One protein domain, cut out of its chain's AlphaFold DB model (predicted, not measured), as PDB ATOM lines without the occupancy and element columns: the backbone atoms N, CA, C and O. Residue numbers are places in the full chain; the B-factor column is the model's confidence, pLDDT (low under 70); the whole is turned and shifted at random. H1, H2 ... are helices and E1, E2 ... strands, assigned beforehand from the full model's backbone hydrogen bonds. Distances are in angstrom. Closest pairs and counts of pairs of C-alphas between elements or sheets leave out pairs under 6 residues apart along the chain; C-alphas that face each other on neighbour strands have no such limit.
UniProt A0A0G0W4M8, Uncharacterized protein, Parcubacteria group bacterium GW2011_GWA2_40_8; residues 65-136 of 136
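This is residues 65 to 136 of the 136 residues of an uncharacterized protein of Parcubacteria group bacterium GW2011_GWA2_40_8 (UniProt A0A0G0W4M8). This domain has little regular structure: a body of loops, only just flat, with the small strand hairpin E1 and E2 towards one end and a wide loop, residues 101 to 115, at the other. The 72 printed residues hold H1, H2, E1 and E2 in chain order, a mixed class with 18 residues in named elements; the two-strand sheet is antiparallel. It is compact, radius of gyration of the C-alphas 11.8 A, spanning 35 by 25 by 13 A.

Residues 65 to 96 hold no named element. H1 is residues 97 to 100, from C-alpha 97 at (-31.145, -3.049, -38.644); H2 is 116 to 119. E1, 122 to 126, measures 10.7 A; E2, 131 to 135, measures 11.2 A, ending at (-42.051, 5.562, -49.509).

E1 and E2 form a hairpin, 136 degrees between directions, with N 124 and O 133 within hydrogen-bond range at 2.9 A. The closest C-alphas of H2 and E2, Pro 116 and Trp 134, are 6.5 A apart. H1 is apart from H2, E1 and E2. Both helices are too short for any O i to N i+4 pair; each has its one O i to N i+3 pair within range. Residues 69 to 70 pair parallel with 93 to 94.

The printed part has no cut. H1 to H2 is a long link. Residues 84 to 90 and 101 to 112 are under pLDDT 70.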
ATOM      1  N   THR A  65     -46.037   2.102 -48.207       88.62
ATOM      2  CA  THR A  65     -46.454   0.789 -47.710       88.62
ATOM      3  C   THR A  65     -45.671   0.411 -46.458       88.62
ATOM      4  O   THR A  65     -44.508   0.776 -46.291       88.62
ATOM      5  N   THR A  66     -46.326  -0.336 -45.572       89.44
ATOM      6  CA  THR A  66     -45.701  -0.941 -44.384       89.44
ATOM      7  C   THR A  66     -45.373  -2.421 -44.595       89.44
ATOM      8  O   THR A  66     -44.951  -3.115 -43.667       89.44
ATOM      9  N   ASP A  67     -45.516  -2.922 -45.821       86.81
ATOM     10  CA  ASP A  67     -45.084  -4.273 -46.159       86.81
ATOM     11  C   ASP A  67     -43.575  -4.405 -45.950       86.81
ATOM     12  O   ASP A  67     -42.806  -3.506 -46.287       86.81
ATOM     13  N   TYR A  68     -43.134  -5.528 -45.380       85.81
ATOM     14  CA  TYR A  68     -41.720  -5.765 -45.076       85.81
ATOM     15  C   TYR A  68     -41.081  -4.648 -44.228       85.81
ATOM     16  O   TYR A  68     -39.942  -4.237 -44.473       85.81
ATOM     17  N   SER A  69     -41.819  -4.136 -43.241       89.94
ATOM     18  CA  SER A  69     -41.329  -3.120 -42.309       89.94
ATOM     19  C   SER A  69     -41.691  -3.434 -40.857       89.94
ATOM     20  O   SER A  69     -42.693  -4.095 -40.580       89.94
ATOM     21  N   GLU A  70     -40.852  -2.988 -39.927       89.94
ATOM     22  CA  GLU A  70     -41.097  -3.066 -38.486       89.94
ATOM     23  C   GLU A  70     -40.496  -1.852 -37.774       89.94
ATOM     24  O   GLU A  70     -39.585  -1.221 -38.296       89.94
ATOM     25  N   GLY A  71     -40.963  -1.552 -36.565       90.62
ATOM     26  CA  GLY A  71     -40.421  -0.451 -35.772       90.62
ATOM     27  C   GLY A  71     -41.147   0.876 -35.963       90.62
ATOM     28  O   GLY A  71     -41.863   1.106 -36.946       90.62
ATOM     29  N   ASP A  72     -40.965   1.741 -34.973       94.25
ATOM     30  CA  ASP A  72     -41.582   3.059 -34.912       94.25
ATOM     31  C   ASP A  72     -40.518   4.141 -35.107       94.25
ATOM     32  O   ASP A  72     -39.339   3.962 -34.802       94.25
ATOM     33  N   CYS A  73     -40.935   5.297 -35.604       93.00
ATOM     34  CA  CYS A  73     -40.020   6.387 -35.907       93.00
ATOM     35  C   CYS A  73     -40.661   7.756 -35.681       93.00
ATOM     36  O   CYS A  73     -41.873   7.958 -35.753       93.00
ATOM     37  N   ILE A  74     -39.805   8.719 -35.373       91.06
ATOM     38  CA  ILE A  74     -40.124  10.124 -35.114       91.06
ATOM     39  C   ILE A  74     -39.473  11.008 -36.183       91.06
ATOM     40  O   ILE A  74     -40.002  12.072 -36.500       91.06
ATOM     41  N   THR A  75     -38.338  10.581 -36.739       85.06
ATOM     42  CA  THR A  75     -37.613  11.296 -37.791       85.06
ATOM     43  C   THR A  75     -37.290  10.376 -38.965       85.06
ATOM     44  O   THR A  75     -37.150   9.164 -38.805       85.06
ATOM     45  N   GLU A  76     -37.136  10.965 -40.155       77.31
ATOM     46  CA  GLU A  76     -36.862  10.242 -41.409       77.31
ATOM     47  C   GLU A  76     -35.609   9.358 -41.348       77.31
ATOM     48  O   GLU A  76     -35.565   8.306 -41.974       77.31
ATOM     49  N   ALA A  77     -34.609   9.745 -40.552       83.31
ATOM     50  CA  ALA A  77     -33.321   9.058 -40.476       83.31
ATOM     51  C   ALA A  77     -33.292   7.853 -39.515       83.31
ATOM     52  O   ALA A  77     -32.249   7.214 -39.390       83.31
ATOM     53  N   GLN A  78     -34.383   7.568 -38.795       91.19
ATOM     54  CA  GLN A  78     -34.411   6.474 -37.815       91.19
ATOM     55  C   GLN A  78     -34.624   5.099 -38.441       91.19
ATOM     56  O   GLN A  78     -34.244   4.108 -37.833       91.19
ATOM     57  N   CYS A  79     -35.195   5.037 -39.639       91.56
ATOM     58  CA  CYS A  79     -35.469   3.784 -40.324       91.56
ATOM     59  C   CYS A  79     -34.380   3.495 -41.350       91.56
ATOM     60  O   CYS A  79     -33.973   4.369 -42.115       91.56
ATOM     61  N   SER A  80     -33.920   2.252 -41.381       90.25
ATOM     62  CA  SER A  80     -32.921   1.786 -42.323       90.25
ATOM     63  C   SER A  80     -33.276   0.413 -42.866       90.25
ATOM     64  O   SER A  80     -33.943  -0.403 -42.226       90.25
ATOM     65  N   TRP A  81     -32.823   0.153 -44.084       87.44
ATOM     66  CA  TRP A  81     -32.997  -1.146 -44.699       87.44
ATOM     67  C   TRP A  81     -31.952  -2.118 -44.153       87.44
ATOM     68  O   TRP A  81     -30.753  -1.939 -44.361       87.44
ATOM     69  N   ALA A  82     -32.406  -3.183 -43.498       81.62
ATOM     70  CA  ALA A  82     -31.546  -4.150 -42.821       81.62
ATOM     71  C   ALA A  82     -30.864  -5.178 -43.757       81.62
ATOM     72  O   ALA A  82     -30.340  -6.192 -43.297       81.62
ATOM     73  N   GLY A  83     -30.859  -4.928 -45.073       70.62
ATOM     74  CA  GLY A  83     -30.269  -5.808 -46.088       70.62
ATOM     75  C   GLY A  83     -31.073  -7.091 -46.349       70.62
ATOM     76  O   GLY A  83     -32.066  -7.375 -45.687       70.62
ATOM     77  N   GLN A  84     -30.675  -7.877 -47.357       64.88
ATOM     78  CA  GLN A  84     -31.326  -9.155 -47.698       64.88
ATOM     79  C   GLN A  84     -30.802 -10.293 -46.798       64.88
ATOM     80  O   GLN A  84     -29.601 -10.547 -46.784       64.88
ATOM     81  N   GLY A  85     -31.679 -11.004 -46.072       54.31
ATOM     82  CA  GLY A  85     -31.302 -12.109 -45.171       54.31
ATOM     83  C   GLY A  85     -32.198 -13.357 -45.272       54.31
ATOM     84  O   GLY A  85     -33.363 -13.279 -45.659       54.31
ATOM     85  N   CYS A  86     -31.663 -14.523 -44.890       51.22
ATOM     86  CA  CYS A  86     -32.277 -15.859 -45.041       51.22
ATOM     87  C   CYS A  86     -33.397 -16.230 -44.047       51.22
ATOM     88  O   CYS A  86     -33.871 -17.364 -44.065       51.22
ATOM     89  N   GLY A  87     -33.818 -15.331 -43.156       43.84
ATOM     90  CA  GLY A  87     -34.786 -15.638 -42.089       43.84
ATOM     91  C   GLY A  87     -36.198 -15.090 -42.308       43.84
ATOM     92  O   GLY A  87     -37.050 -15.276 -41.446       43.84
ATOM     93  N   GLY A  88     -36.446 -14.391 -43.420       45.41
ATOM     94  CA  GLY A  88     -37.673 -13.597 -43.579       45.41
ATOM     95  C   GLY A  88     -38.055 -13.242 -45.012       45.41
ATOM     96  O   GLY A  88     -38.809 -12.301 -45.217       45.41
ATOM     97  N   ARG A  89     -37.561 -14.002 -45.996       51.62
ATOM     98  CA  ARG A  89     -37.886 -13.914 -47.434       51.62
ATOM     99  C   ARG A  89     -37.441 -12.630 -48.153       51.62
ATOM    100  O   ARG A  89     -36.936 -12.773 -49.257       51.62
ATOM    101  N   HIS A  90     -37.458 -11.448 -47.536       63.31
ATOM    102  CA  HIS A  90     -36.896 -10.204 -48.083       63.31
ATOM    103  C   HIS A  90     -36.280  -9.338 -46.972       63.31
ATOM    104  O   HIS A  90     -36.499  -9.595 -45.790       63.31
ATOM    105  N   GLY A  91     -35.458  -8.346 -47.332       74.44
ATOM    106  CA  GLY A  91     -34.919  -7.410 -46.340       74.44
ATOM    107  C   GLY A  91     -36.022  -6.571 -45.694       74.44
ATOM    108  O   GLY A  91     -37.052  -6.342 -46.316       74.44
ATOM    109  N   VAL A  92     -35.822  -6.114 -44.459       83.94
ATOM    110  CA  VAL A  92     -36.846  -5.384 -43.691       83.94
ATOM    111  C   VAL A  92     -36.447  -3.917 -43.548       83.94
ATOM    112  O   VAL A  92     -35.269  -3.619 -43.340       83.94
ATOM    113  N   CYS A  93     -37.403  -2.997 -43.684       88.94
ATOM    114  CA  CYS A  93     -37.223  -1.597 -43.299       88.94
ATOM    115  C   CYS A  93     -37.509  -1.443 -41.803       88.94
ATOM    116  O   CYS A  93     -38.625  -1.718 -41.366       88.94
ATOM    117  N   THR A  94     -36.505  -1.062 -41.014       90.19
ATOM    118  CA  THR A  94     -36.593  -1.102 -39.549       90.19
ATOM    119  C   THR A  94     -35.758  -0.032 -38.865       90.19
ATOM    120  O   THR A  94     -34.781   0.460 -39.425       90.19
ATOM    121  N   ASP A  95     -36.135   0.316 -37.640       93.31
ATOM    122  CA  ASP A  95     -35.345   1.121 -36.709       93.31
ATOM    123  C   ASP A  95     -34.221   0.330 -36.011       93.31
ATOM    124  O   ASP A  95     -33.389   0.926 -35.331       93.31
ATOM    125  N   GLN A  96     -34.175  -0.996 -36.193       89.12
ATOM    126  CA  GLN A  96     -33.206  -1.911 -35.572       89.12
ATOM    127  C   GLN A  96     -32.517  -2.817 -36.611       89.12
ATOM    128  O   GLN A  96     -32.638  -4.049 -36.560       89.12
ATOM    129  N   PRO A  97     -31.781  -2.257 -37.590       84.50
ATOM    130  CA  PRO A  97     -31.145  -3.049 -38.644       84.50
ATOM    131  C   PRO A  97     -30.123  -4.068 -38.107       84.50
ATOM    132  O   PRO A  97     -29.928  -5.132 -38.700       84.50
ATOM    133  N   GLU A  98     -29.504  -3.801 -36.957       82.69
ATOM    134  CA  GLU A  98     -28.528  -4.674 -36.302       82.69
ATOM    135  C   GLU A  98     -29.079  -6.059 -35.931       82.69
ATOM    136  O   GLU A  98     -28.329  -7.038 -35.955       82.69
ATOM    137  N   LYS A  99     -30.391  -6.176 -35.679       79.50
ATOM    138  CA  LYS A  99     -31.082  -7.451 -35.410       79.50
ATOM    139  C   LYS A  99     -30.914  -8.459 -36.554       79.50
ATOM    140  O   LYS A  99     -30.978  -9.668 -36.332       79.50
ATOM    141  N   TYR A 100     -30.665  -7.969 -37.768       73.25
ATOM    142  CA  TYR A 100     -30.593  -8.769 -38.989       73.25
ATOM    143  C   TYR A 100     -29.168  -8.951 -39.529       73.25
ATOM    144  O   TYR A 100     -28.958  -9.774 -40.422       73.25
ATOM    145  N   ALA A 101     -28.169  -8.273 -38.950       65.44
ATOM    146  CA  ALA A 101     -26.783  -8.262 -39.432       65.44
ATOM    147  C   ALA A 101     -26.109  -9.654 -39.483       65.44
ATOM    148  O   ALA A 101     -25.177  -9.863 -40.256       65.44
ATOM    149  N   GLY A 102     -26.584 -10.622 -38.689       57.69
ATOM    150  CA  GLY A 102     -26.048 -11.990 -38.622       57.69
ATOM    151  C   GLY A 102     -26.776 -13.038 -39.476       57.69
ATOM    152  O   GLY A 102     -26.346 -14.186 -39.513       57.69
ATOM    153  N   VAL A 103     -27.873 -12.677 -40.154       56.28
ATOM    154  CA  VAL A 103     -28.751 -13.615 -40.899       56.28
ATOM    155  C   VAL A 103     -28.483 -13.570 -42.421       56.28
ATOM    156  O   VAL A 103     -29.193 -14.173 -43.226       56.28
ATOM    157  N   ILE A 104     -27.425 -12.862 -42.830       53.62
ATOM    158  CA  ILE A 104     -27.062 -12.529 -44.224       53.62
ATOM    159  C   ILE A 104     -26.254 -13.661 -44.901       53.62
ATOM    160  O   ILE A 104     -25.649 -13.490 -45.957       53.62
ATOM    161  N   THR A 105     -26.196 -14.860 -44.321       47.53
ATOM    162  CA  THR A 105     -25.466 -15.980 -44.930       47.53
ATOM    163  C   THR A 105     -26.386 -16.847 -45.788       47.53
ATOM    164  O   THR A 105     -27.221 -17.582 -45.269       47.53
ATOM    165  N   THR A 106     -26.147 -16.785 -47.107       51.06
ATOM    166  CA  THR A 106     -26.398 -17.827 -48.129       51.06
ATOM    167  C   THR A 106     -27.843 -18.173 -48.528       51.06
ATOM    168  O   THR A 106     -28.203 -19.347 -48.521       51.06
ATOM    169  N   CYS A 107     -28.651 -17.214 -49.002       52.59
ATOM    170  CA  CYS A 107     -29.872 -17.545 -49.761       52.59
ATOM    171  C   CYS A 107     -29.943 -16.729 -51.037       52.59
ATOM    172  O   CYS A 107     -30.329 -15.565 -51.057       52.59
ATOM    173  N   ILE A 108     -29.562 -17.396 -52.115       53.53
ATOM    174  CA  ILE A 108     -29.873 -17.001 -53.477       53.53
ATOM    175  C   ILE A 108     -31.221 -17.671 -53.815       53.53
ATOM    176  O   ILE A 108     -31.435 -18.818 -53.430       53.53
ATOM    177  N   LEU A 109     -32.074 -16.969 -54.574       51.75
ATOM    178  CA  LEU A 109     -33.254 -17.469 -55.312       51.75
ATOM    179  C   LEU A 109     -34.615 -17.509 -54.601       51.75
ATOM    180  O   LEU A 109     -35.252 -18.551 -54.550       51.75
ATOM    181  N   ASN A 110     -35.126 -16.359 -54.170       53.88
ATOM    182  CA  ASN A 110     -36.520 -15.985 -54.446       53.88
ATOM    183  C   ASN A 110     -36.617 -14.469 -54.284       53.88
ATOM    184  O   ASN A 110     -36.847 -13.969 -53.191       53.88
ATOM    185  N   ILE A 111     -36.329 -13.736 -55.360       62.28
ATOM    186  CA  ILE A 111     -36.557 -12.292 -55.414       62.28
ATOM    187  C   ILE A 111     -38.057 -12.128 -55.644       62.28
ATOM    188  O   ILE A 111     -38.551 -12.560 -56.682       62.28
ATOM    189  N   ASP A 112     -38.772 -11.554 -54.680       69.38
ATOM    190  CA  ASP A 112     -40.151 -11.131 -54.895       69.38
ATOM    191  C   ASP A 112     -40.096  -9.912 -55.822       69.38
ATOM    192  O   ASP A 112     -39.511  -8.889 -55.443       69.38
ATOM    193  N   PRO A 113     -40.603 -10.020 -57.063       72.06
ATOM    194  CA  PRO A 113     -40.598  -8.898 -57.991       72.06
ATOM    195  C   PRO A 113     -41.398  -7.712 -57.442       72.06
ATOM    196  O   PRO A 113     -41.062  -6.575 -57.761       72.06
ATOM    197  N   ASP A 114     -42.376  -7.965 -56.566       78.00
ATOM    198  CA  ASP A 114     -43.240  -6.944 -55.984       78.00
ATOM    199  C   ASP A 114     -42.650  -6.310 -54.712       78.00
ATOM    200  O   ASP A 114     -43.231  -5.377 -54.152       78.00
ATOM    201  N   PHE A 115     -41.460  -6.746 -54.277       81.88
ATOM    202  CA  PHE A 115     -40.791  -6.171 -53.116       81.88
ATOM    203  C   PHE A 115     -40.575  -4.650 -53.292       81.88
ATOM    204  O   PHE A 115     -40.096  -4.224 -54.349       81.88
ATOM    205  N   PRO A 116     -40.863  -3.802 -52.282       85.12
ATOM    206  CA  PRO A 116     -40.927  -2.349 -52.464       85.12
ATOM    207  C   PRO A 116     -39.670  -1.713 -53.080       85.12
ATOM    208  O   PRO A 116     -39.789  -0.847 -53.952       85.12
ATOM    209  N   SER A 117     -38.466  -2.179 -52.722       82.44
ATOM    210  CA  SER A 117     -37.227  -1.643 -53.311       82.44
ATOM    211  C   SER A 117     -37.105  -1.906 -54.818       82.44
ATOM    212  O   SER A 117     -36.468  -1.128 -55.522       82.44
ATOM    213  N   ASN A 118     -37.725  -2.973 -55.336       81.50
ATOM    214  CA  ASN A 118     -37.754  -3.283 -56.772       81.50
ATOM    215  C   ASN A 118     -38.731  -2.370 -57.530       81.50
ATOM    216  O   ASN A 118     -38.553  -2.121 -58.720       81.50
ATOM    217  N   ASN A 119     -39.718  -1.811 -56.824       83.62
ATOM    218  CA  ASN A 119     -40.744  -0.915 -57.361       83.62
ATOM    219  C   ASN A 119     -40.401   0.582 -57.208       83.62
ATOM    220  O   ASN A 119     -41.230   1.459 -57.493       83.62
ATOM    221  N   GLY A 120     -39.164   0.879 -56.801       84.25
ATOM    222  CA  GLY A 120     -38.642   2.236 -56.642       84.25
ATOM    223  C   GLY A 120     -39.041   2.914 -55.333       84.25
ATOM    224  O   GLY A 120     -38.950   4.135 -55.256       84.25
ATOM    225  N   TYR A 121     -39.488   2.153 -54.332       87.62
ATOM    226  CA  TYR A 121     -39.678   2.684 -52.986       87.62
ATOM    227  C   TYR A 121     -38.348   2.727 -52.229       87.62
ATOM    228  O   TYR A 121     -37.488   1.859 -52.400       87.62
ATOM    229  N   SER A 122     -38.212   3.708 -51.342       90.06
ATOM    230  CA  SER A 122     -37.086   3.838 -50.417       90.06
ATOM    231  C   SER A 122     -37.543   3.547 -48.992       90.06
ATOM    232  O   SER A 122     -38.633   3.950 -48.601       90.06
ATOM    233  N   CYS A 123     -36.721   2.840 -48.216       89.44
ATOM    234  CA  CYS A 123     -36.983   2.653 -46.790       89.44
ATOM    235  C   CYS A 123     -36.810   3.990 -46.060       89.44
ATOM    236  O   CYS A 123     -35.790   4.659 -46.235       89.44
ATOM    237  N   GLY A 124     -37.802   4.357 -45.257       92.44
ATOM    238  CA  GLY A 124     -37.871   5.624 -44.545       92.44
ATOM    239  C   GLY A 124     -38.888   5.583 -43.410       92.44
ATOM    240  O   GLY A 124     -39.435   4.531 -43.065       92.44
ATOM    241  N   CYS A 125     -39.109   6.740 -42.795       92.56
ATOM    242  CA  CYS A 125     -40.119   6.904 -41.760       92.56
ATOM    243  C   CYS A 125     -41.396   7.476 -42.367       92.56
ATOM    244  O   CYS A 125     -41.429   8.657 -42.706       92.56
ATOM    245  N   ILE A 126     -42.474   6.692 -42.371       91.25
ATOM    246  CA  ILE A 126     -43.799   7.187 -42.743       91.25
ATOM    247  C   ILE A 126     -44.322   8.028 -41.576       91.25
ATOM    248  O   ILE A 126     -45.003   7.535 -40.669       91.25
ATOM    249  N   LEU A 127     -43.979   9.319 -41.584       87.12
ATOM    250  CA  LEU A 127     -44.226  10.259 -40.481       87.12
ATOM    251  C   LEU A 127     -45.708  10.360 -40.084       87.12
ATOM    252  O   LEU A 127     -46.023  10.662 -38.931       87.12
ATOM    253  N   ASP A 128     -46.612  10.070 -41.018       85.12
ATOM    254  CA  ASP A 128     -48.066  10.138 -40.837       85.12
ATOM    255  C   ASP A 128     -48.580   9.098 -39.846       85.12
ATOM    256  O   ASP A 128     -49.490   9.377 -39.065       85.12
ATOM    257  N   ILE A 129     -47.961   7.919 -39.854       88.75
ATOM    258  CA  ILE A 129     -48.283   6.809 -38.953       88.75
ATOM    259  C   ILE A 129     -47.167   6.532 -37.942       88.75
ATOM    260  O   ILE A 129     -47.344   5.679 -37.078       88.75
ATOM    261  N   ARG A 130     -46.051   7.273 -38.023       91.69
ATOM    262  CA  ARG A 130     -44.857   7.135 -37.173       91.69
ATOM    263  C   ARG A 130     -44.265   5.728 -37.177       91.69
ATOM    264  O   ARG A 130     -43.844   5.228 -36.137       91.69
ATOM    265  N   LYS A 131     -44.228   5.104 -38.353       93.44
ATOM    266  CA  LYS A 131     -43.683   3.758 -38.548       93.44
ATOM    267  C   LYS A 131     -42.628   3.732 -39.625       93.44
ATOM    268  O   LYS A 131     -42.737   4.459 -40.613       93.44
ATOM    269  N   CYS A 132     -41.646   2.857 -39.448       92.25
ATOM    270  CA  CYS A 132     -40.764   2.517 -40.547       92.25
ATOM    271  C   CYS A 132     -41.572   1.870 -41.666       92.25
ATOM    272  O   CYS A 132     -42.514   1.120 -41.413       92.25
ATOM    273  N   GLY A 133     -41.227   2.203 -42.901       91.94
ATOM    274  CA  GLY A 133     -41.943   1.743 -44.076       91.94
ATOM    275  C   GLY A 133     -41.249   2.171 -45.357       91.94
ATOM    276  O   GLY A 133     -40.126   2.669 -45.350       91.94
ATOM    277  N   TRP A 134     -41.913   1.935 -46.473       90.75
ATOM    278  CA  TRP A 134     -41.378   2.178 -47.802       90.75
ATOM    279  C   TRP A 134     -42.151   3.317 -48.450       90.75
ATOM    280  O   TRP A 134     -43.374   3.241 -48.520       90.75
ATOM    281  N   GLU A 135     -41.457   4.343 -48.942       89.88
ATOM    282  CA  GLU A 135     -42.051   5.562 -49.509       89.88
ATOM    283  C   GLU A 135     -41.534   5.840 -50.929       89.88
ATOM    284  O   GLU A 135     -40.373   5.560 -51.253       89.88
ATOM    285  N   LYS A 136     -42.414   6.374 -51.780       85.56
ATOM    286  CA  LYS A 136     -42.173   6.753 -53.177       85.56
ATOM    287  C   LYS A 136     -42.837   8.087 -53.505       85.56
ATOM    288  O   LYS A 136     -43.916   8.363 -52.926       85.56
TER     289      LYS A 136